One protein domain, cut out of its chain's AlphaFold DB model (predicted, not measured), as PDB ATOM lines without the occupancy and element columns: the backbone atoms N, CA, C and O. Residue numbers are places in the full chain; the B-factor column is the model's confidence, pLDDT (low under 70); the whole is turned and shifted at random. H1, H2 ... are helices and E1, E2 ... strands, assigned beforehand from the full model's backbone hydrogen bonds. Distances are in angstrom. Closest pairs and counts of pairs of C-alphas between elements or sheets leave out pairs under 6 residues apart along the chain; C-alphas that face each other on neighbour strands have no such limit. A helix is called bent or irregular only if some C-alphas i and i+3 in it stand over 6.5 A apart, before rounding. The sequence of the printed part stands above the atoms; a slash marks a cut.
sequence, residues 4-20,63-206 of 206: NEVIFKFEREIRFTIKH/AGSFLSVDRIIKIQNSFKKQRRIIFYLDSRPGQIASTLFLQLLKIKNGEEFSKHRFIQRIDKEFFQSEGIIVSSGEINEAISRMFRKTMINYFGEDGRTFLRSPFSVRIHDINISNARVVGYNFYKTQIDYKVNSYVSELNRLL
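What this domain is: This is residues 4 to 20 and 63 to 206 of the 206 residues of an uncharacterized protein of Heimdallarchaeota archaeon (strain LC_2) (UniProt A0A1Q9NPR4). Four crossed helices, H1 to H4, form a cluster with H2 in its middle; H2 also covers one end of a long, narrow sheet of three strands, while the last helix, H5, runs beside that sheet and away from the other helices. The strand E6 passes near the long strand E1 and near H5, and the small hairpin E4-E5 sits by H3 and H4. The printed part has 161 residues with five named helices and six named strands, in the order H1 E1 E2 E3 H2 H3 H4 E4 E5 E6 H5. The larger sheet runs E2 - E1 - E3, all antiparallel, and the class is mixed, helices and strands. The whole is compact, with a radius of gyration of the C-alphas of 16.3 A and spans of 47 by 46 by 27 A.

How they stand to each other: H1, residues 4 to 20, comes first. E1, residues 66 to 75, is the inner strand between E2, residues 78 to 81, and E3, residues 85 to 88. The pairing is staggered: E1 pairs with E3 over residues 66 to 69, where N 67 and O 87 are 2.8 A apart, and with E2 over residues 72 to 75, where N 75 and O 78 are 2.8 A apart, both within hydrogen-bond range. E1 and E2 are a hairpin. H2, residues 92 to 106, is on this sheet at a height over the sheet of 9.9 A, over E1 and E3, and slantwise to the strands, at 44 degrees to E3 on the local plane. H1 and H2 touch at a shallow tilt of 19 degrees, opposite ways, closest at the C-alphas of Ile 18 and Gln 95, 6.6 A apart. H3, residues 115 to 130, touches H1 with residues 126 to 130 alone, closest at the C-alphas of Lys 19 and Glu 130, 5.9 A. H2 and H3 only just touch, with 3 pairs of C-alphas within 8 A, closest at Leu 100 and Ile 122, 7.3 A. H4, residues 136 to 151, touches H2 at a steep tilt of 63 degrees, closest at the C-alphas of Ala 97 and Ala 142, 5.9 A; it also touches H3, and it only grazes the sheet with residues 146 to 151. E4, residues 155 to 158, and E5, residues 161 to 164, are an antiparallel hairpin, with N 156 and O 163 2.8 A apart. E5 runs on into E6, residues 167 to 173, at 79 degrees; E6 pairs with no named strand, and E6 and E1 are near each other. H5, residues 184 to 204, stands at the sheet's level, closest to E2 at the C-alphas of Ser 78 and Asn 203, 5.8 A, and touches no helix. Every O i to N i+4 pair is within hydrogen-bond range in H1 and H2, against 9 of 12 in H3, 9 of 12 in H4 and 15 of 17 in H5.

Where its parts are: H1 begins at C-alpha 4, (-21.767, 54.610, -32.667), and is 24.0 A long. E1 measures 28.5 A, H2 21.4 A, H3 22.0 A, H4 20.4 A and E6 19.8 A. H5 is 28.9 A long and ends at C-alpha 204, (3.416, 61.105, -43.148). H3 has a kink of 28 degrees near residue 124 and H5 one of 37 degrees near residue 191. H4 and H5 are irregular, with C-alphas 148 and 151 7.5 A apart and 186 and 189 7.6 A apart; H3 is only just so, with C-alphas 125 and 128 6.6 A apart.

The domain as a whole: The C-alphas farthest apart, those of Asn 77 and Gly 131, are 48.6 A apart. Residues 21 to 62 are not printed, and C-alphas 20 and 63 are 12.3 A apart across the cut. Of the links printed whole, none is long. The mean pLDDT of the printed part is 81.7; residues 4 to 6, 108 to 113, 148 to 149, 160 to 161 and 176 to 181 are under 70.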
ATOM      1  N   ASN A   4     -20.686  55.434 -33.125       64.00
ATOM      2  CA  ASN A   4     -21.767  54.610 -32.667       64.00
ATOM      3  C   ASN A   4     -22.914  54.623 -33.681       64.00
ATOM      4  O   ASN A   4     -23.518  53.580 -33.900       64.00
ATOM      5  N   GLU A   5     -23.167  55.742 -34.366       66.44
ATOM      6  CA  GLU A   5     -24.200  55.824 -35.406       66.44
ATOM      7  C   GLU A   5     -23.816  55.024 -36.661       66.44
ATOM      8  O   GLU A   5     -24.665  54.331 -37.225       66.44
ATOM      9  N   VAL A   6     -22.542  55.050 -37.075       67.06
ATOM     10  CA  VAL A   6     -22.041  54.263 -38.218       67.06
ATOM     11  C   VAL A   6     -22.098  52.767 -37.914       67.06
ATOM     12  O   VAL A   6     -22.645  51.993 -38.699       67.06
ATOM     13  N   ILE A   7     -21.565  52.359 -36.760       72.38
ATOM     14  CA  ILE A   7     -21.580  50.966 -36.299       72.38
ATOM     15  C   ILE A   7     -23.021  50.467 -36.153       72.38
ATOM     16  O   ILE A   7     -23.315  49.335 -36.528       72.38
ATOM     17  N   PHE A   8     -23.929  51.306 -35.652       76.00
ATOM     18  CA  PHE A   8     -25.344  50.972 -35.524       76.00
ATOM     19  C   PHE A   8     -26.035  50.822 -36.883       76.00
ATOM     20  O   PHE A   8     -26.759  49.850 -37.098       76.00
ATOM     21  N   LYS A   9     -25.791  51.738 -37.831       75.25
ATOM     22  CA  LYS A   9     -26.290  51.608 -39.207       75.25
ATOM     23  C   LYS A   9     -25.782  50.312 -39.838       75.25
ATOM     24  O   LYS A   9     -26.572  49.540 -40.369       75.25
ATOM     25  N   PHE A  10     -24.486  50.044 -39.719       76.69
ATOM     26  CA  PHE A  10     -23.871  48.840 -40.260       76.69
ATOM     27  C   PHE A  10     -24.440  47.556 -39.622       76.69
ATOM     28  O   PHE A  10     -24.735  46.593 -40.328       76.69
ATOM     29  N   GLU A  11     -24.692  47.556 -38.309       81.38
ATOM     30  CA  GLU A  11     -25.378  46.455 -37.628       81.38
ATOM     31  C   GLU A  11     -26.776  46.199 -38.189       81.38
ATOM     32  O   GLU A  11     -27.121  45.052 -38.481       81.38
ATOM     33  N   ARG A  12     -27.585  47.256 -38.323       81.69
ATOM     34  CA  ARG A  12     -28.954  47.153 -38.837       81.69
ATOM     35  C   ARG A  12     -28.989  46.513 -40.213       81.69
ATOM     36  O   ARG A  12     -29.852  45.683 -40.474       81.69
ATOM     37  N   GLU A  13     -28.051  46.878 -41.069       76.25
ATOM     38  CA  GLU A  13     -27.986  46.331 -42.413       76.25
ATOM     39  C   GLU A  13     -27.505  44.876 -42.443       76.25
ATOM     40  O   GLU A  13     -28.055  44.074 -43.192       76.25
ATOM     41  N   ILE A  14     -26.529  44.488 -41.607       80.19
ATOM     42  CA  ILE A  14     -26.164  43.068 -41.466       80.19
ATOM     43  C   ILE A  14     -27.395  42.261 -41.047       80.19
ATOM     44  O   ILE A  14     -27.715  41.258 -41.682       80.19
ATOM     45  N   ARG A  15     -28.132  42.728 -40.032       81.94
ATOM     46  CA  ARG A  15     -29.381  42.088 -39.587       81.94
ATOM     47  C   ARG A  15     -30.403  41.996 -40.715       81.94
ATOM     48  O   ARG A  15     -31.003  40.946 -40.911       81.94
ATOM     49  N   PHE A  16     -30.554  43.064 -41.497       81.44
ATOM     50  CA  PHE A  16     -31.430  43.073 -42.663       81.44
ATOM     51  C   PHE A  16     -31.028  42.004 -43.685       81.44
ATOM     52  O   PHE A  16     -31.894  41.249 -44.120       81.44
ATOM     53  N   THR A  17     -29.740  41.892 -44.033       78.12
ATOM     54  CA  THR A  17     -29.257  40.874 -44.986       78.12
ATOM     55  C   THR A  17     -29.454  39.451 -44.475       78.12
ATOM     56  O   THR A  17     -29.942  38.605 -45.216       78.12
ATOM     57  N   ILE A  18     -29.182  39.213 -43.189       80.75
ATOM     58  CA  ILE A  18     -29.425  37.934 -42.517       80.75
ATOM     59  C   ILE A  18     -30.911  37.559 -42.619       80.75
ATOM     60  O   ILE A  18     -31.246  36.460 -43.052       80.75
ATOM     61  N   LYS A  19     -31.807  38.502 -42.306       78.12
ATOM     62  CA  LYS A  19     -33.259  38.310 -42.385       78.12
ATOM     63  C   LYS A  19     -33.781  38.103 -43.812       78.12
ATOM     64  O   LYS A  19     -34.734  37.361 -43.994       78.12
ATOM     65  N   HIS A  20     -33.209  38.776 -44.813       70.75
ATOM     66  CA  HIS A  20     -33.689  38.702 -46.201       70.75
ATOM     67  C   HIS A  20     -33.184  37.469 -46.955       70.75
ATOM     68  O   HIS A  20     -33.852  37.021 -47.883       70.75
ATOM     69  N   ALA A  63     -24.207  48.135 -48.834       78.19
ATOM     70  CA  ALA A  63     -25.420  47.504 -48.335       78.19
ATOM     71  C   ALA A  63     -25.947  46.416 -49.270       78.19
ATOM     72  O   ALA A  63     -25.961  46.574 -50.492       78.19
ATOM     73  N   GLY A  64     -26.317  45.278 -48.679       76.94
ATOM     74  CA  GLY A  64     -26.807  44.110 -49.411       76.94
ATOM     75  C   GLY A  64     -25.804  43.452 -50.364       76.94
ATOM     76  O   GLY A  64     -26.214  42.591 -51.132       76.94
ATOM     77  N   SER A  65     -24.521  43.840 -50.363       83.19
ATOM     78  CA  SER A  65     -23.538  43.266 -51.290       83.19
ATOM     79  C   SER A  65     -22.284  42.753 -50.599       83.19
ATOM     80  O   SER A  65     -22.113  41.546 -50.452       83.19
ATOM     81  N   PHE A  66     -21.382  43.630 -50.162       87.31
ATOM     82  CA  PHE A  66     -20.130  43.187 -49.561       87.31
ATOM     83  C   PHE A  66     -19.645  44.135 -48.477       87.31
ATOM     84  O   PHE A  66     -19.917  45.336 -48.469       87.31
ATOM     85  N   LEU A  67     -18.825  43.574 -47.604       89.62
ATOM     86  CA  LEU A  67     -17.911  44.307 -46.760       89.62
ATOM     87  C   LEU A  67     -16.485  43.935 -47.145       89.62
ATOM     88  O   LEU A  67     -16.152  42.756 -47.228       89.62
ATOM     89  N   SER A  68     -15.615  44.919 -47.332       92.19
ATOM     90  CA  SER A  68     -14.184  44.677 -47.477       92.19
ATOM     91  C   SER A  68     -13.387  45.321 -46.357       92.19
ATOM     92  O   SER A  68     -13.595  46.488 -46.036       92.19
ATOM     93  N   VAL A  69     -12.436  44.568 -45.811       92.94
ATOM     94  CA  VAL A  69     -11.491  45.031 -44.792       92.94
ATOM     95  C   VAL A  69     -10.092  45.055 -45.386       92.94
ATOM     96  O   VAL A  69      -9.488  44.008 -45.650       92.94
ATOM     97  N   ASP A  70      -9.547  46.251 -45.556       93.44
ATOM     98  CA  ASP A  70      -8.128  46.457 -45.793       93.44
ATOM     99  C   ASP A  70      -7.400  46.594 -44.472       93.44
ATOM    100  O   ASP A  70      -7.723  47.423 -43.624       93.44
ATOM    101  N   ARG A  71      -6.384  45.759 -44.324       93.19
ATOM    102  CA  ARG A  71      -5.551  45.699 -43.135       93.19
ATOM    103  C   ARG A  71      -4.261  46.436 -43.428       93.19
ATOM    104  O   ARG A  71      -3.589  46.114 -44.406       93.19
ATOM    105  N   ILE A  72      -3.902  47.387 -42.589       94.12
ATOM    106  CA  ILE A  72      -2.687  48.180 -42.711       94.12
ATOM    107  C   ILE A  72      -1.880  47.950 -41.439       94.12
ATOM    108  O   ILE A  72      -2.291  48.350 -40.359       94.12
ATOM    109  N   ILE A  73      -0.737  47.285 -41.546       92.69
ATOM    110  CA  ILE A  73       0.070  46.942 -40.369       92.69
ATOM    111  C   ILE A  73       1.255  47.891 -40.258       92.69
ATOM    112  O   ILE A  73       1.861  48.237 -41.278       92.69
ATOM    113  N   LYS A  74       1.593  48.295 -39.034       91.31
ATOM    114  CA  LYS A  74       2.833  49.021 -38.775       91.31
ATOM    115  C   LYS A  74       3.990  48.023 -38.748       91.31
ATOM    116  O   LYS A  74       3.975  47.061 -37.987       91.31
ATOM    117  N   ILE A  75       4.981  48.233 -39.604       89.12
ATOM    118  CA  ILE A  75       6.236  47.483 -39.647       89.12
ATOM    119  C   ILE A  75       7.361  48.498 -39.509       89.12
ATOM    120  O   ILE A  75       7.602  49.285 -40.431       89.12
ATOM    121  N   GLN A  76       8.050  48.463 -38.367       86.69
ATOM    122  CA  GLN A  76       9.084  49.442 -38.020       86.69
ATOM    123  C   GLN A  76       8.512  50.873 -38.120       86.69
ATOM    124  O   GLN A  76       7.472  51.162 -37.526       86.69
ATOM    125  N   ASN A  77       9.138  51.737 -38.922       86.81
ATOM    126  CA  ASN A  77       8.735  53.129 -39.133       86.81
ATOM    127  C   ASN A  77       7.888  53.302 -40.405       86.81
ATOM    128  O   ASN A  77       8.008  54.302 -41.104       86.81
ATOM    129  N   SER A  78       7.061  52.311 -40.753       92.19
ATOM    130  CA  SER A  78       6.156  52.416 -41.902       92.19
ATOM    131  C   SER A  78       4.882  51.594 -41.732       92.19
ATOM    132  O   SER A  78       4.895  50.501 -41.174       92.19
ATOM    133  N   PHE A  79       3.778  52.078 -42.277       94.00
ATOM    134  CA  PHE A  79       2.529  51.361 -42.459       94.00
ATOM    135  C   PHE A  79       2.489  50.712 -43.842       94.00
ATOM    136  O   PHE A  79       2.748  51.362 -44.860       94.00
ATOM    137  N   LYS A  80       2.131  49.424 -43.888       93.69
ATOM    138  CA  LYS A  80       2.026  48.644 -45.128       93.69
ATOM    139  C   LYS A  80       0.685  47.935 -45.230       93.69
ATOM    140  O   LYS A  80       0.234  47.275 -44.292       93.69
ATOM    141  N   LYS A  81       0.077  48.025 -46.414       93.56
ATOM    142  CA  LYS A  81      -1.151  47.303 -46.748       93.56
ATOM    143  C   LYS A  81      -0.895  45.795 -46.796       93.56
ATOM    144  O   LYS A  81       0.086  45.336 -47.374       93.56
ATOM    145  N   GLN A  82      -1.810  45.033 -46.215       91.31
ATOM    146  CA  GLN A  82      -1.868  43.577 -46.254       91.31
ATOM    147  C   GLN A  82      -3.006  43.112 -47.162       91.31
ATOM    148  O   GLN A  82      -3.802  43.903 -47.667       91.31
ATOM    149  N   ARG A  83      -3.104  41.796 -47.366       87.81
ATOM    150  CA  ARG A  83      -4.172  41.204 -48.178       87.81
ATOM    151  C   ARG A  83      -5.557  41.595 -47.641       87.81
ATOM    152  O   ARG A  83      -5.867  41.330 -46.478       87.81
ATOM    153  N   ARG A  84      -6.390  42.173 -48.503       90.94
ATOM    154  CA  ARG A  84      -7.789  42.508 -48.215       90.94
ATOM    155  C   ARG A  84      -8.602  41.260 -47.867       90.94
ATOM    156  O   ARG A  84      -8.374  40.188 -48.431       90.94
ATOM    157  N   ILE A  85      -9.552  41.423 -46.957       91.69
ATOM    158  CA  ILE A  85     -10.601  40.445 -46.660       91.69
ATOM    159  C   ILE A  85     -11.894  40.949 -47.290       91.69
ATOM    160  O   ILE A  85     -12.153  42.148 -47.260       91.69
ATOM    161  N   ILE A  86     -12.686  40.050 -47.865       91.00
ATOM    162  CA  ILE A  86     -13.977  40.380 -48.468       91.00
ATOM    163  C   ILE A  86     -15.010  39.432 -47.865       91.00
ATOM    164  O   ILE A  86     -14.831  38.215 -47.914       91.00
ATOM    165  N   PHE A  87     -16.065  39.997 -47.294       89.88
ATOM    166  CA  PHE A  87     -17.242  39.292 -46.814       89.88
ATOM    167  C   PHE A  87     -18.400  39.612 -47.753       89.88
ATOM    168  O   PHE A  87     -18.810  40.764 -47.862       89.88
ATOM    169  N   TYR A  88     -18.906  38.595 -48.435       88.25
ATOM    170  CA  TYR A  88     -20.096  38.689 -49.274       88.25
ATOM    171  C   TYR A  88     -21.334  38.559 -48.385       88.25
ATOM    172  O   TYR A  88     -21.489  37.551 -47.694       88.25
ATOM    173  N   LEU A  89     -22.143  39.616 -48.310       85.69
ATOM    174  CA  LEU A  89     -23.271  39.709 -47.372       85.69
ATOM    175  C   LEU A  89     -24.476  38.868 -47.819       85.69
ATOM    176  O   LEU A  89     -25.338  38.558 -47.004       85.69
ATOM    177  N   ASP A  90     -24.475  38.452 -49.083       79.56
ATOM    178  CA  ASP A  90     -25.366  37.481 -49.722       79.56
ATOM    179  C   ASP A  90     -24.881  36.022 -49.557       79.56
ATOM    180  O   ASP A  90     -25.126  35.139 -50.377       79.56
ATOM    181  N   SER A  91     -24.067  35.761 -48.530       84.75
ATOM    182  CA  SER A  91     -23.587  34.414 -48.239       84.75
ATOM    183  C   SER A  91     -23.548  34.163 -46.743       84.75
ATOM    184  O   SER A  91     -23.040  34.980 -45.973       84.75
ATOM    185  N   ARG A  92     -23.984  32.975 -46.319       84.62
ATOM    186  CA  ARG A  92     -23.960  32.565 -44.906       84.62
ATOM    187  C   ARG A  92     -22.570  32.688 -44.254       84.62
ATOM    188  O   ARG A  92     -22.481  33.286 -43.179       84.62
ATOM    189  N   PRO A  93     -21.456  32.233 -44.868       86.44
ATOM    190  CA  PRO A  93     -20.126  32.458 -44.299       86.44
ATOM    191  C   PRO A  93     -19.762  33.943 -44.180       86.44
ATOM    192  O   PRO A  93     -19.129  34.339 -43.200       86.44
ATOM    193  N   GLY A  94     -20.152  34.772 -45.153       87.81
ATOM    194  CA  GLY A  94     -19.902  36.210 -45.115       87.81
ATOM    195  C   GLY A  94     -20.769  36.946 -44.092       87.81
ATOM    196  O   GLY A  94     -20.264  37.844 -43.422       87.81
ATOM    197  N   GLN A  95     -22.015  36.527 -43.874       87.12
ATOM    198  CA  GLN A  95     -22.898  37.022 -42.809       87.12
ATOM    199  C   GLN A  95     -22.343  36.693 -41.419       87.12
ATOM    200  O   GLN A  95     -22.236  37.577 -40.569       87.12
ATOM    201  N   ILE A  96     -21.903  35.449 -41.197       89.12
ATOM    202  CA  ILE A  96     -21.254  35.041 -39.942       89.12
ATOM    203  C   ILE A  96     -19.975  35.855 -39.722       89.12
ATOM    204  O   ILE A  96     -19.788  36.442 -38.656       89.12
ATOM    205  N   ALA A  97     -19.104  35.941 -40.730       88.88
ATOM    206  CA  ALA A  97     -17.825  36.631 -40.600       88.88
ATOM    207  C   ALA A  97     -17.970  38.154 -40.431       88.88
ATOM    208  O   ALA A  97     -17.254  38.743 -39.621       88.88
ATOM    209  N   SER A  98     -18.899  38.796 -41.141       88.81
ATOM    210  CA  SER A  98     -19.180  40.231 -40.990       88.81
ATOM    211  C   SER A  98     -19.807  40.555 -39.632       88.81
ATOM    212  O   SER A  98     -19.388  41.522 -38.998       88.81
ATOM    213  N   THR A  99     -20.718  39.709 -39.133       88.94
ATOM    214  CA  THR A  99     -21.288  39.827 -37.778       88.94
ATOM    215  C   THR A  99     -20.207  39.700 -36.712       88.94
ATOM    216  O   THR A  99     -20.108  40.542 -35.819       88.94
ATOM    217  N   LEU A 100     -19.355  38.678 -36.827       88.25
ATOM    218  CA  LEU A 100     -18.214  38.478 -35.938       88.25
ATOM    219  C   LEU A 100     -17.307  39.703 -35.922       88.25
ATOM    220  O   LEU A 100     -17.006  40.234 -34.857       88.25
ATOM    221  N   PHE A 101     -16.911  40.180 -37.099       88.50
ATOM    222  CA  PHE A 101     -16.037  41.335 -37.233       88.50
ATOM    223  C   PHE A 101     -16.650  42.603 -36.620       88.50
ATOM    224  O   PHE A 101     -15.972  43.310 -35.878       88.50
ATOM    225  N   LEU A 102     -17.939  42.856 -36.860       86.69
ATOM    226  CA  LEU A 102     -18.665  43.967 -36.249       86.69
ATOM    227  C   LEU A 102     -18.651  43.886 -34.719       86.69
ATOM    228  O   LEU A 102     -18.415  44.890 -34.051       86.69
ATOM    229  N   GLN A 103     -18.909  42.706 -34.156       84.25
ATOM    230  CA  GLN A 103     -18.878  42.528 -32.707       84.25
ATOM    231  C   GLN A 103     -17.466  42.701 -32.149       84.25
ATOM    232  O   GLN A 103     -17.319  43.295 -31.085       84.25
ATOM    233  N   LEU A 104     -16.428  42.289 -32.885       83.06
ATOM    234  CA  LEU A 104     -15.047  42.552 -32.486       83.06
ATOM    235  C   LEU A 104     -14.731  44.057 -32.433       83.06
ATOM    236  O   LEU A 104     -14.094  44.516 -31.491       83.06
ATOM    237  N   LEU A 105     -15.222  44.851 -33.391       83.12
ATOM    238  CA  LEU A 105     -15.035  46.313 -33.398       83.12
ATOM    239  C   LEU A 105     -15.695  47.027 -32.206       83.12
ATOM    240  O   LEU A 105     -15.298  48.143 -31.867       83.12
ATOM    241  N   LYS A 106     -16.695  46.399 -31.576       80.44
ATOM    242  CA  LYS A 106     -17.405  46.940 -30.407       80.44
ATOM    243  C   LYS A 106     -16.725  46.637 -29.076       80.44
ATOM    244  O   LYS A 106     -17.085  47.261 -28.083       80.44
ATOM    245  N   ILE A 107     -15.769  45.708 -29.055       76.19
ATOM    246  CA  ILE A 107     -15.013  45.350 -27.851       76.19
ATOM    247  C   ILE A 107     -14.217  46.562 -27.386       76.19
ATOM    248  O   ILE A 107     -13.463  47.143 -28.173       76.19
ATOM    249  N   LYS A 108     -14.344  46.929 -26.116       69.88
ATOM    250  CA  LYS A 108     -13.511  47.967 -25.504       69.88
ATOM    251  C   LYS A 108     -12.119  47.425 -25.179       69.88
ATOM    252  O   LYS A 108     -11.938  46.233 -24.936       69.88
ATOM    253  N   ASN A 109     -11.116  48.298 -25.141       65.50
ATOM    254  CA  ASN A 109      -9.780  47.883 -24.721       65.50
ATOM    255  C   ASN A 109      -9.805  47.355 -23.280       65.50
ATOM    256  O   ASN A 109     -10.417  47.958 -22.402       65.50
ATOM    257  N   GLY A 110      -9.160  46.206 -23.062       57.00
ATOM    258  CA  GLY A 110      -9.161  45.516 -21.769       57.00
ATOM    259  C   GLY A 110     -10.488  44.845 -21.395       57.00
ATOM    260  O   GLY A 110     -10.626  44.383 -20.267       57.00
ATOM    261  N   GLU A 111     -11.470  44.778 -22.302       62.41
ATOM    262  CA  GLU A 111     -12.725  44.073 -22.038       62.41
ATOM    263  C   GLU A 111     -12.499  42.557 -22.031       62.41
ATOM    264  O   GLU A 111     -12.257  41.924 -23.060       62.41
ATOM    265  N   GLU A 112     -12.605  41.962 -20.847       61.84
ATOM    266  CA  GLU A 112     -12.536  40.519 -20.676       61.84
ATOM    267  C   GLU A 112     -13.880  39.874 -21.022       61.84
ATOM    268  O   GLU A 112     -14.895  40.086 -20.356       61.84
ATOM    269  N   PHE A 113     -13.899  39.010 -22.037       64.81
ATOM    270  CA  PHE A 113     -15.069  38.183 -22.307       64.81
ATOM    271  C   PHE A 113     -14.690  36.801 -22.834       64.81
ATOM    272  O   PHE A 113     -13.744  36.621 -23.594       64.81
ATOM    273  N   SER A 114     -15.465  35.797 -22.418       75.69
ATOM    274  CA  SER A 114     -15.259  34.411 -22.835       75.69
ATOM    275  C   SER A 114     -15.605  34.220 -24.313       75.69
ATOM    276  O   SER A 114     -16.728  34.528 -24.721       75.69
ATOM    277  N   LYS A 115     -14.715  33.581 -25.081       77.69
ATOM    278  CA  LYS A 115     -14.994  33.107 -26.454       77.69
ATOM    279  C   LYS A 115     -16.314  32.358 -26.596       77.69
ATOM    280  O   LYS A 115     -17.070  32.596 -27.531       77.69
ATOM    281  N   HIS A 116     -16.633  31.503 -25.632       80.75
ATOM    282  CA  HIS A 116     -17.896  30.778 -25.623       80.75
ATOM    283  C   HIS A 116     -19.102  31.718 -25.472       80.75
ATOM    284  O   HIS A 116     -20.074  31.594 -26.213       80.75
ATOM    285  N   ARG A 117     -19.028  32.696 -24.555       80.50
ATOM    286  CA  ARG A 117     -20.088  33.706 -24.393       80.50
ATOM    287  C   ARG A 117     -20.244  34.566 -25.643       80.50
ATOM    288  O   ARG A 117     -21.369  34.862 -26.019       80.50
ATOM    289  N   PHE A 118     -19.144  34.913 -26.306       81.00
ATOM    290  CA  PHE A 118     -19.167  35.664 -27.561       81.00
ATOM    291  C   PHE A 118     -19.911  34.922 -28.669       81.00
ATOM    292  O   PHE A 118     -20.800  35.480 -29.305       81.00
ATOM    293  N   ILE A 119     -19.595  33.637 -28.851       84.12
ATOM    294  CA  ILE A 119     -20.253  32.777 -29.839       84.12
ATOM    295  C   ILE A 119     -21.743  32.654 -29.536       84.12
ATOM    296  O   ILE A 119     -22.563  32.869 -30.423       84.12
ATOM    297  N   GLN A 120     -22.096  32.355 -28.282       83.69
ATOM    298  CA  GLN A 120     -23.495  32.239 -27.869       83.69
ATOM    299  C   GLN A 120     -24.266  33.541 -28.056       83.69
ATOM    300  O   GLN A 120     -25.430  33.510 -28.442       83.69
ATOM    301  N   ARG A 121     -23.631  34.678 -27.766       84.00
ATOM    302  CA  ARG A 121     -24.226  35.994 -27.964       84.00
ATOM    303  C   ARG A 121     -24.521  36.238 -29.438       84.00
ATOM    304  O   ARG A 121     -25.625  36.642 -29.760       84.00
ATOM    305  N   ILE A 122     -23.567  35.956 -30.322       84.56
ATOM    306  CA  ILE A 122     -23.744  36.129 -31.769       84.56
ATOM    307  C   ILE A 122     -24.855  35.234 -32.300       84.56
ATOM    308  O   ILE A 122     -25.749  35.724 -32.983       84.56
ATOM    309  N   ASP A 123     -24.823  33.951 -31.948       85.94
ATOM    310  CA  ASP A 123     -25.855  32.991 -32.334       85.94
ATOM    311  C   ASP A 123     -27.246  33.480 -31.896       85.94
ATOM    312  O   ASP A 123     -28.131  33.679 -32.725       85.94
ATOM    313  N   LYS A 124     -27.412  33.812 -30.609       83.75
ATOM    314  CA  LYS A 124     -28.695  34.267 -30.055       83.75
ATOM    315  C   LYS A 124     -29.165  35.611 -30.605       83.75
ATOM    316  O   LYS A 124     -30.328  35.750 -30.967       83.75
ATOM    317  N   GLU A 125     -28.293  36.617 -30.616       85.19
ATOM    318  CA  GLU A 125     -28.684  37.999 -30.909       85.19
ATOM    319  C   GLU A 125     -28.854  38.265 -32.402       85.19
ATOM    320  O   GLU A 125     -29.648  39.142 -32.738       85.19
ATOM    321  N   PHE A 126     -28.128  37.569 -33.283       83.75
ATOM    322  CA  PHE A 126     -28.118  37.856 -34.726       83.75
ATOM    323  C   PHE A 126     -28.780  36.785 -35.581       83.75
ATOM    324  O   PHE A 126     -29.348  37.135 -36.608       83.75
ATOM    325  N   PHE A 127     -28.692  35.510 -35.199       84.75
ATOM    326  CA  PHE A 127     -29.185  34.416 -36.034       84.75
ATOM    327  C   PHE A 127     -30.490  33.840 -35.490       84.75
ATOM    328  O   PHE A 127     -31.506  33.894 -36.178       84.75
ATOM    329  N   GLN A 128     -30.513  33.375 -34.238       83.94
ATOM    330  CA  GLN A 128     -31.718  32.782 -33.644       83.94
ATOM    331  C   GLN A 128     -32.864  33.788 -33.513       83.94
ATOM    332  O   GLN A 128     -34.019  33.421 -33.719       83.94
ATOM    333  N   SER A 129     -32.560  35.053 -33.209       82.38
ATOM    334  CA  SER A 129     -33.544  36.146 -33.174       82.38
ATOM    335  C   SER A 129     -34.239  36.378 -34.522       82.38
ATOM    336  O   SER A 129     -35.393  36.794 -34.543       82.38
ATOM    337  N   GLU A 130     -33.567  36.052 -35.627       80.38
ATOM    338  CA  GLU A 130     -34.091  36.122 -36.994       80.38
ATOM    339  C   GLU A 130     -34.605  34.750 -37.488       80.38
ATOM    340  O   GLU A 130     -34.916  34.582 -38.664       80.38
ATOM    341  N   GLY A 131     -34.692  33.744 -36.605       78.75
ATOM    342  CA  GLY A 131     -35.167  32.394 -36.934       78.75
ATOM    343  C   GLY A 131     -34.156  31.515 -37.678       78.75
ATOM    344  O   GLY A 131     -34.522  30.469 -38.214       78.75
ATOM    345  N   ILE A 132     -32.880  31.905 -37.713       80.44
ATOM    346  CA  ILE A 132     -31.820  31.183 -38.418       80.44
ATOM    347  C   ILE A 132     -31.037  30.318 -37.441       80.44
ATOM    348  O   ILE A 132     -30.524  30.786 -36.427       80.44
ATOM    349  N   ILE A 133     -30.876  29.046 -37.795       79.19
ATOM    350  CA  ILE A 133     -30.053  28.109 -37.034       79.19
ATOM    351  C   ILE A 133     -28.637  28.133 -37.604       79.19
ATOM    352  O   ILE A 133     -28.423  27.733 -38.754       79.19
ATOM    353  N   VAL A 134     -27.669  28.570 -36.797       82.62
ATOM    354  CA  VAL A 134     -26.231  28.474 -37.082       82.62
ATOM    355  C   VAL A 134     -25.579  27.568 -36.052       82.62
ATOM    356  O   VAL A 134     -25.783  27.716 -34.852       82.62
ATOM    357  N   SER A 135     -24.791  26.596 -36.506       84.00
ATOM    358  CA  SER A 135     -24.082  25.725 -35.576       84.00
ATOM    359  C   SER A 135     -22.940  26.483 -34.893       84.00
ATOM    360  O   SER A 135     -22.230  27.286 -35.503       84.00
ATOM    361  N   SER A 136     -22.685  26.168 -33.624       80.94
ATOM    362  CA  SER A 136     -21.519  26.701 -32.907       80.94
ATOM    363  C   SER A 136     -20.194  26.343 -33.596       80.94
ATOM    364  O   SER A 136     -19.216  27.080 -33.468       80.94
ATOM    365  N   GLY A 137     -20.158  25.240 -34.355       85.19
ATOM    366  CA  GLY A 137     -19.026  24.836 -35.191       85.19
ATOM    367  C   GLY A 137     -18.728  25.827 -36.317       85.19
ATOM    368  O   GLY A 137     -17.576  26.224 -36.474       85.19
ATOM    369  N   GLU A 138     -19.752  26.297 -37.039       85.56
ATOM    370  CA  GLU A 138     -19.603  27.300 -38.108       85.56
ATOM    371  C   GLU A 138     -19.036  28.622 -37.573       85.56
ATOM    372  O   GLU A 138     -18.104  29.188 -38.149       85.56
ATOM    373  N   ILE A 139     -19.552  29.094 -36.433       84.81
ATOM    374  CA  ILE A 139     -19.083  30.338 -35.805       84.81
ATOM    375  C   ILE A 139     -17.643  30.172 -35.303       84.81
ATOM    376  O   ILE A 139     -16.803  31.045 -35.533       84.81
ATOM    377  N   ASN A 140     -17.324  29.042 -34.663       84.69
ATOM    378  CA  ASN A 140     -15.962  28.743 -34.218       84.69
ATOM    379  C   ASN A 140     -14.971  28.706 -35.381       84.69
ATOM    380  O   ASN A 140     -13.873  29.252 -35.276       84.69
ATOM    381  N   GLU A 141     -15.351  28.085 -36.494       85.06
ATOM    382  CA  GLU A 141     -14.502  28.009 -37.672       85.06
ATOM    383  C   GLU A 141     -14.259  29.401 -38.274       85.06
ATOM    384  O   GLU A 141     -13.119  29.747 -38.597       85.06
ATOM    385  N   ALA A 142     -15.303  30.229 -38.371       86.25
ATOM    386  CA  ALA A 142     -15.193  31.607 -38.840       86.25
ATOM    387  C   ALA A 142     -14.281  32.455 -37.933       86.25
ATOM    388  O   ALA A 142     -13.390  33.144 -38.438       86.25
ATOM    389  N   ILE A 143     -14.420  32.335 -36.607       83.75
ATOM    390  CA  ILE A 143     -13.519  32.948 -35.615       83.75
ATOM    391  C   ILE A 143     -12.081  32.485 -35.848       83.75
ATOM    392  O   ILE A 143     -11.184  33.301 -36.057       83.75
ATOM    393  N   SER A 144     -11.842  31.172 -35.871       81.50
ATOM    394  CA  SER A 144     -10.498  30.620 -36.053       81.50
ATOM    395  C   SER A 144      -9.846  31.077 -37.357       81.50
ATOM    396  O   SER A 144      -8.652  31.385 -37.361       81.50
ATOM    397  N   ARG A 145     -10.603  31.164 -38.457       80.81
ATOM    398  CA  ARG A 145     -10.111  31.709 -39.732       80.81
ATOM    399  C   ARG A 145      -9.753  33.191 -39.613       80.81
ATOM    400  O   ARG A 145      -8.698  33.587 -40.108       80.81
ATOM    401  N   MET A 146     -10.576  33.981 -38.924       80.69
ATOM    402  CA  MET A 146     -10.358  35.413 -38.721       80.69
ATOM    403  C   MET A 146      -9.094  35.705 -37.891       80.69
ATOM    404  O   MET A 146      -8.319  36.601 -38.246       80.69
ATOM    405  N   PHE A 147      -8.830  34.918 -36.845       76.19
ATOM    406  CA  PHE A 147      -7.674  35.121 -35.963       76.19
ATOM    407  C   PHE A 147      -6.367  34.530 -36.495       76.19
ATOM    408  O   PHE A 147      -5.341  35.199 -36.417       76.19
ATOM    409  N   ARG A 148      -6.371  33.328 -37.097       67.56
ATOM    410  CA  ARG A 148      -5.122  32.604 -37.433       67.56
ATOM    411  C   ARG A 148      -4.133  33.381 -38.299       67.56
ATOM    412  O   ARG A 148      -2.943  33.099 -38.224       67.56
ATOM    413  N   LYS A 149      -4.594  34.269 -39.183       62.72
ATOM    414  CA  LYS A 149      -3.706  34.970 -40.138       62.72
ATOM    415  C   LYS A 149      -4.139  36.382 -40.484       62.72
ATOM    416  O   LYS A 149      -3.376  37.131 -41.097       62.72
ATOM    417  N   THR A 150      -5.384  36.728 -40.172       70.38
ATOM    418  CA  THR A 150      -5.975  37.934 -40.725       70.38
ATOM    419  C   THR A 150      -6.025  39.088 -39.740       70.38
ATOM    420  O   THR A 150      -5.606  40.183 -40.100       70.38
ATOM    421  N   MET A 151      -6.441  38.857 -38.500       81.94
ATOM    422  CA  MET A 151      -6.763  39.952 -37.583       81.94
ATOM    423  C   MET A 151      -5.907  40.011 -36.313       81.94
ATOM    424  O   MET A 151      -6.115  40.916 -35.516       81.94
ATOM    425  N   ILE A 152      -4.909  39.130 -36.164       82.56
ATOM    426  CA  ILE A 152      -4.110  38.981 -34.931       82.56
ATOM    427  C   ILE A 152      -3.409  40.264 -34.447       82.56
ATOM    428  O   ILE A 152      -3.223  40.453 -33.253       82.56
ATOM    429  N   ASN A 153      -3.067  41.178 -35.363       81.94
ATOM    430  CA  ASN A 153      -2.416  42.457 -35.031       81.94
ATOM    431  C   ASN A 153      -3.385  43.521 -34.478       81.94
ATOM    432  O   ASN A 153      -2.948  44.598 -34.071       81.94
ATOM    433  N   TYR A 154      -4.688  43.249 -34.539       85.25
ATOM    434  CA  TYR A 154      -5.769  44.145 -34.121       85.25
ATOM    435  C   TYR A 154      -6.542  43.542 -32.950       85.25
ATOM    436  O   TYR A 154      -6.875  44.232 -31.991       85.25
ATOM    437  N   PHE A 155      -6.802  42.238 -33.039       82.00
ATOM    438  CA  PHE A 155      -7.526  41.454 -32.055       82.00
ATOM    439  C   PHE A 155      -6.760  40.151 -31.800       82.00
ATOM    440  O   PHE A 155      -6.449  39.433 -32.750       82.00
ATOM    441  N   GLY A 156      -6.487  39.823 -30.543       75.44
ATOM    442  CA  GLY A 156      -5.826  38.591 -30.113       75.44
ATOM    443  C   GLY A 156      -6.734  37.702 -29.266       75.44
ATOM    444  O   GLY A 156      -7.812  38.122 -28.849       75.44
ATOM    445  N   GLU A 157      -6.277  36.482 -28.994       72.50
ATOM    446  CA  GLU A 157      -6.847  35.586 -27.982       72.50
ATOM    447  C   GLU A 157      -5.779  35.357 -26.896       72.50
ATOM    448  O   GLU A 157      -4.636  35.047 -27.233       72.50
ATOM    449  N   ASP A 158      -6.146  35.493 -25.620       71.56
ATOM    450  CA  ASP A 158      -5.323  35.094 -24.470       71.56
ATOM    451  C   ASP A 158      -6.099  34.082 -23.613       71.56
ATOM    452  O   ASP A 158      -7.024  34.401 -22.864       71.56
ATOM    453  N   GLY A 159      -5.800  32.798 -23.812       73.00
ATOM    454  CA  GLY A 159      -6.552  31.702 -23.206       73.00
ATOM    455  C   GLY A 159      -8.037  31.716 -23.594       73.00
ATOM    456  O   GLY A 159      -8.426  31.179 -24.629       73.00
ATOM    457  N   ARG A 160      -8.890  32.276 -22.725       66.56
ATOM    458  CA  ARG A 160     -10.348  32.381 -22.932       66.56
ATOM    459  C   ARG A 160     -10.829  33.803 -23.225       66.56
ATOM    460  O   ARG A 160     -12.028  33.949 -23.475       66.56
ATOM    461  N   THR A 161      -9.950  34.799 -23.175       67.31
ATOM    462  CA  THR A 161     -10.269  36.217 -23.375       67.31
ATOM    463  C   THR A 161      -9.844  36.678 -24.765       67.31
ATOM    464  O   THR A 161      -8.980  36.070 -25.401       67.31
ATOM    465  N   PHE A 162     -10.464  37.752 -25.253       70.06
ATOM    466  CA  PHE A 162      -9.961  38.466 -26.419       70.06
ATOM    467  C   PHE A 162      -9.218  39.716 -25.977       70.06
ATOM    468  O   PHE A 162      -9.638  40.412 -25.057       70.06
ATOM    469  N   LEU A 163      -8.129  40.007 -26.674       74.69
ATOM    470  CA  LEU A 163      -7.344  41.214 -26.487       74.69
ATOM    471  C   LEU A 163      -7.553  42.134 -27.680       74.69
ATOM    472  O   LEU A 163      -7.648  41.671 -28.816       74.69
ATOM    473  N   ARG A 164      -7.586  43.442 -27.437       80.19
ATOM    474  CA  ARG A 164      -7.666  44.457 -28.487       80.19
ATOM    475  C   ARG A 164      -6.401  45.307 -28.466       80.19
ATOM    476  O   ARG A 164      -6.029  45.842 -27.426       80.19
ATOM    477  N   SER A 165      -5.720  45.388 -29.603       79.56
ATOM    478  CA  SER A 165      -4.545  46.244 -29.777       79.56
ATOM    479  C   SER A 165      -4.966  47.681 -30.113       79.56
ATOM    480  O   SER A 165      -6.055  47.885 -30.650       79.56
ATOM    481  N   PRO A 166      -4.113  48.687 -29.863       81.25
ATOM    482  CA  PRO A 166      -4.375  50.050 -30.313       81.25
ATOM    483  C   PRO A 166      -4.281  50.130 -31.845       81.25
ATOM    484  O   PRO A 166      -3.195  50.033 -32.416       81.25
ATOM    485  N   PHE A 167      -5.406  50.320 -32.533       85.62
ATOM    486  CA  PHE A 167      -5.445  50.525 -33.985       85.62
ATOM    487  C   PHE A 167      -6.461  51.596 -34.374       85.62
ATOM    488  O   PHE A 167      -7.458  51.809 -33.687       85.62
ATOM    489  N   SER A 168      -6.228  52.247 -35.511       85.69
ATOM    490  CA  SER A 168      -7.170  53.209 -36.086       85.69
ATOM    491  C   SER A 168      -8.139  52.535 -37.058       85.69
ATOM    492  O   SER A 168      -7.807  51.534 -37.696       85.69
ATOM    493  N   VAL A 169      -9.346  53.082 -37.208       85.00
ATOM    494  CA  VAL A 169     -10.363  52.547 -38.122       85.00
ATOM    495  C   VAL A 169     -10.874  53.653 -39.042       85.00
ATOM    496  O   VAL A 169     -11.060  54.798 -38.651       85.00
ATOM    497  N   ARG A 170     -11.105  53.335 -40.311       86.50
ATOM    498  CA  ARG A 170     -11.885  54.185 -41.216       86.50
ATOM    499  C   ARG A 170     -13.001  53.365 -41.810       86.50
ATOM    500  O   ARG A 170     -12.747  52.253 -42.267       86.50
ATOM    501  N   ILE A 171     -14.214  53.899 -41.785       84.38
ATOM    502  CA  ILE A 171     -15.392  53.226 -42.323       84.38
ATOM    503  C   ILE A 171     -15.921  54.072 -43.471       84.38
ATOM    504  O   ILE A 171     -16.233  55.251 -43.323       84.38
ATOM    505  N   HIS A 172     -16.013  53.455 -44.639       84.38
ATOM    506  CA  HIS A 172     -16.488  54.078 -45.858       84.38
ATOM    507  C   HIS A 172     -17.776  53.393 -46.288       84.38
ATOM    508  O   HIS A 172     -17.780  52.201 -46.605       84.38
ATOM    509  N   ASP A 173     -18.851  54.166 -46.321       80.81
ATOM    510  CA  ASP A 173     -20.121  53.732 -46.880       80.81
ATOM    511  C   ASP A 173     -20.126  54.041 -48.381       80.81
ATOM    512  O   ASP A 173     -19.991  55.195 -48.804       80.81
ATOM    513  N   ILE A 174     -20.210  52.999 -49.203       80.81
ATOM    514  CA  ILE A 174     -20.268  53.121 -50.655       80.81
ATOM    515  C   ILE A 174     -21.735  53.005 -51.061       80.81
ATOM    516  O   ILE A 174     -22.303  51.914 -51.130       80.81
ATOM    517  N   ASN A 175     -22.339  54.151 -51.368       70.75
ATOM    518  CA  ASN A 175     -23.719  54.177 -51.821       70.75
ATOM    519  C   ASN A 175     -23.844  53.746 -53.294       70.75
ATOM    520  O   ASN A 175     -23.118  54.253 -54.156       70.75
ATOM    521  N   ILE A 176     -24.803  52.865 -53.582       66.56
ATOM    522  CA  ILE A 176     -25.180  52.467 -54.939       66.56
ATOM    523  C   ILE A 176     -26.327  53.369 -55.403       66.56
ATOM    524  O   ILE A 176     -27.407  53.369 -54.818       66.56
ATOM    525  N   SER A 177     -26.117  54.133 -56.477       54.41
ATOM    526  CA  SER A 177     -27.109  55.105 -56.949       54.41
ATOM    527  C   SER A 177     -28.277  54.506 -57.735       54.41
ATOM    528  O   SER A 177     -29.283  55.194 -57.840       54.41
ATOM    529  N   ASN A 178     -28.191  53.278 -58.272       46.31
ATOM    530  CA  ASN A 178     -29.326  52.545 -58.855       46.31
ATOM    531  C   ASN A 178     -28.983  51.075 -59.195       46.31
ATOM    532  O   ASN A 178     -27.955  50.793 -59.800       46.31
ATOM    533  N   ALA A 179     -29.905  50.175 -58.835       47.50
ATOM    534  CA  ALA A 179     -30.204  48.849 -59.400       47.50
ATOM    535  C   ALA A 179     -29.046  47.934 -59.875       47.50
ATOM    536  O   ALA A 179     -28.702  47.909 -61.056       47.50
ATOM    537  N   ARG A 180     -28.564  47.081 -58.959       53.12
ATOM    538  CA  ARG A 180     -28.228  45.635 -59.071       53.12
ATOM    539  C   ARG A 180     -27.328  45.272 -57.884       53.12
ATOM    540  O   ARG A 180     -26.742  46.159 -57.272       53.12
ATOM    541  N   VAL A 181     -27.209  43.987 -57.547       61.25
ATOM    542  CA  VAL A 181     -26.160  43.517 -56.629       61.25
ATOM    543  C   VAL A 181     -24.813  43.807 -57.301       61.25
ATOM    544  O   VAL A 181     -24.374  43.080 -58.191       61.25
ATOM    545  N   VAL A 182     -24.201  44.941 -56.960       71.38
ATOM    546  CA  VAL A 182     -22.923  45.370 -57.528       71.38
ATOM    547  C   VAL A 182     -21.807  44.787 -56.672       71.38
ATOM    548  O   VAL A 182     -21.492  45.303 -55.604       71.38
ATOM    549  N   GLY A 183     -21.206  43.701 -57.158       74.56
ATOM    550  CA  GLY A 183     -20.139  43.010 -56.445       74.56
ATOM    551  C   GLY A 183     -18.866  43.847 -56.272       74.56
ATOM    552  O   GLY A 183     -18.597  44.801 -57.005       74.56
ATOM    553  N   TYR A 184     -18.026  43.413 -55.334       84.88
ATOM    554  CA  TYR A 184     -16.760  44.054 -54.956       84.88
ATOM    555  C   TYR A 184     -15.875  44.499 -56.134       84.88
ATOM    556  O   TYR A 184     -15.280  45.578 -56.088       84.88
ATOM    557  N   ASN A 185     -15.796  43.700 -57.203       87.75
ATOM    558  CA  ASN A 185     -14.931  43.995 -58.349       87.75
ATOM    559  C   ASN A 185     -15.241  45.343 -59.013       87.75
ATOM    560  O   ASN A 185     -14.330  45.968 -59.549       87.75
ATOM    561  N   PHE A 186     -16.486  45.814 -58.931       87.50
ATOM    562  CA  PHE A 186     -16.882  47.110 -59.468       87.50
ATOM    563  C   PHE A 186     -16.230  48.280 -58.715       87.50
ATOM    564  O   PHE A 186     -15.746  49.227 -59.326       87.50
ATOM    565  N   TYR A 187     -16.158  48.194 -57.384       88.12
ATOM    566  CA  TYR A 187     -15.615  49.260 -56.535       88.12
ATOM    567  C   TYR A 187     -14.126  49.101 -56.231       88.12
ATOM    568  O   TYR A 187     -13.510  50.010 -55.674       88.12
ATOM    569  N   LYS A 188     -13.520  47.968 -56.607       91.25
ATOM    570  CA  LYS A 188     -12.141  47.611 -56.256       91.25
ATOM    571  C   LYS A 188     -11.139  48.741 -56.510       91.25
ATOM    572  O   LYS A 188     -10.325  49.019 -55.635       91.25
ATOM    573  N   THR A 189     -11.193  49.392 -57.671       90.69
ATOM    574  CA  THR A 189     -10.250  50.467 -58.028       90.69
ATOM    575  C   THR A 189     -10.404  51.691 -57.125       90.69
ATOM    576  O   THR A 189      -9.408  52.241 -56.659       90.69
ATOM    577  N   GLN A 190     -11.643  52.086 -56.817       89.94
ATOM    578  CA  GLN A 190     -11.924  53.199 -55.906       89.94
ATOM    579  C   GLN A 190     -11.461  52.877 -54.480       89.94
ATOM    580  O   GLN A 190     -10.844  53.715 -53.821       89.94
ATOM    581  N   ILE A 191     -11.724  51.652 -54.021       92.25
ATOM    582  CA  ILE A 191     -11.276  51.160 -52.717       92.25
ATOM    583  C   ILE A 191      -9.742  51.182 -52.654       92.25
ATOM    584  O   ILE A 191      -9.168  51.741 -51.723       92.25
ATOM    585  N   ASP A 192      -9.059  50.641 -53.669       93.81
ATOM    586  CA  ASP A 192      -7.594  50.610 -53.732       93.81
ATOM    587  C   ASP A 192      -6.981  52.016 -53.664       93.81
ATOM    588  O   ASP A 192      -6.020  52.223 -52.920       93.81
ATOM    589  N   TYR A 193      -7.559  52.985 -54.380       93.56
ATOM    590  CA  TYR A 193      -7.134  54.385 -54.337       93.56
ATOM    591  C   TYR A 193      -7.250  54.988 -52.927       93.56
ATOM    592  O   TYR A 193      -6.289  55.569 -52.411       93.56
ATOM    593  N   LYS A 194      -8.404  54.809 -52.274       92.56
ATOM    594  CA  LYS A 194      -8.664  55.353 -50.931       92.56
ATOM    595  C   LYS A 194      -7.748  54.738 -49.877       92.56
ATOM    596  O   LYS A 194      -7.177  55.457 -49.061       92.56
ATOM    597  N   VAL A 195      -7.531  53.425 -49.938       94.12
ATOM    598  CA  VAL A 195      -6.635  52.728 -49.006       94.12
ATOM    599  C   VAL A 195      -5.191  53.184 -49.188       94.12
ATOM    600  O   VAL A 195      -4.509  53.450 -48.204       94.12
ATOM    601  N   ASN A 196      -4.707  53.303 -50.427       94.88
ATOM    602  CA  ASN A 196      -3.337  53.761 -50.676       94.88
ATOM    603  C   ASN A 196      -3.128  55.214 -50.204       94.88
ATOM    604  O   ASN A 196      -2.071  55.538 -49.656       94.88
ATOM    605  N   SER A 197      -4.147  56.065 -50.356       93.38
ATOM    606  CA  SER A 197      -4.141  57.431 -49.818       93.38
ATOM    607  C   SER A 197      -4.051  57.418 -48.290       93.38
ATOM    608  O   SER A 197      -3.211  58.110 -47.720       93.38
ATOM    609  N   TYR A 198      -4.829  56.555 -47.627       92.88
ATOM    610  CA  TYR A 198      -4.779  56.417 -46.173       92.88
ATOM    611  C   TYR A 198      -3.420  55.907 -45.670       92.88
ATOM    612  O   TYR A 198      -2.862  56.449 -44.721       92.88
ATOM    613  N   VAL A 199      -2.833  54.908 -46.334       93.94
ATOM    614  CA  VAL A 199      -1.479  54.426 -46.007       93.94
ATOM    615  C   VAL A 199      -0.448  55.553 -46.122       93.94
ATOM    616  O   VAL A 199       0.419  55.681 -45.260       93.94
ATOM    617  N   SER A 200      -0.539  56.377 -47.168       94.25
ATOM    618  CA  SER A 200       0.370  57.514 -47.371       94.25
ATOM    619  C   SER A 200       0.218  58.561 -46.267       94.25
ATOM    620  O   SER A 200       1.210  59.070 -45.754       94.25
ATOM    621  N   GLU A 201      -1.019  58.837 -45.853       91.62
ATOM    622  CA  GLU A 201      -1.317  59.739 -44.743       91.62
ATOM    623  C   GLU A 201      -0.740  59.231 -43.417       91.62
ATOM    624  O   GLU A 201      -0.035  59.980 -42.745       91.62
ATOM    625  N   LEU A 202      -0.968  57.959 -43.071       90.25
ATOM    626  CA  LEU A 202      -0.427  57.345 -41.853       90.25
ATOM    627  C   LEU A 202       1.102  57.413 -41.810       90.25
ATOM    628  O   LEU A 202       1.674  57.702 -40.765       90.25
ATOM    629  N   ASN A 203       1.762  57.177 -42.946       91.94
ATOM    630  CA  ASN A 203       3.219  57.251 -43.050       91.94
ATOM    631  C   ASN A 203       3.772  58.672 -42.913       91.94
ATOM    632  O   ASN A 203       4.881  58.834 -42.424       91.94
ATOM    633  N   ARG A 204       3.019  59.698 -43.323       90.31
ATOM    634  CA  ARG A 204       3.416  61.105 -43.148       90.31
ATOM    635  C   ARG A 204       3.348  61.557 -41.684       90.31
ATOM    636  O   ARG A 204       3.952  62.563 -41.334       90.31
ATOM    637  N   LEU A 205       2.560  60.860 -40.866       85.88
ATOM    638  CA  LEU A 205       2.324  61.173 -39.455       85.88
ATOM    639  C   LEU A 205       3.229  60.380 -38.491       85.88
ATOM    640  O   LEU A 205       3.075  60.531 -37.279       85.88
ATOM    641  N   LEU A 206       4.106  59.513 -39.013       81.31
ATOM    642  CA  LEU A 206       5.149  58.815 -38.250       81.31
ATOM    643  C   LEU A 206       6.380  59.702 -38.071       81.31
ATOM    644  O   LEU A 206       6.964  59.614 -36.969       81.31
TER     645      LEU A 206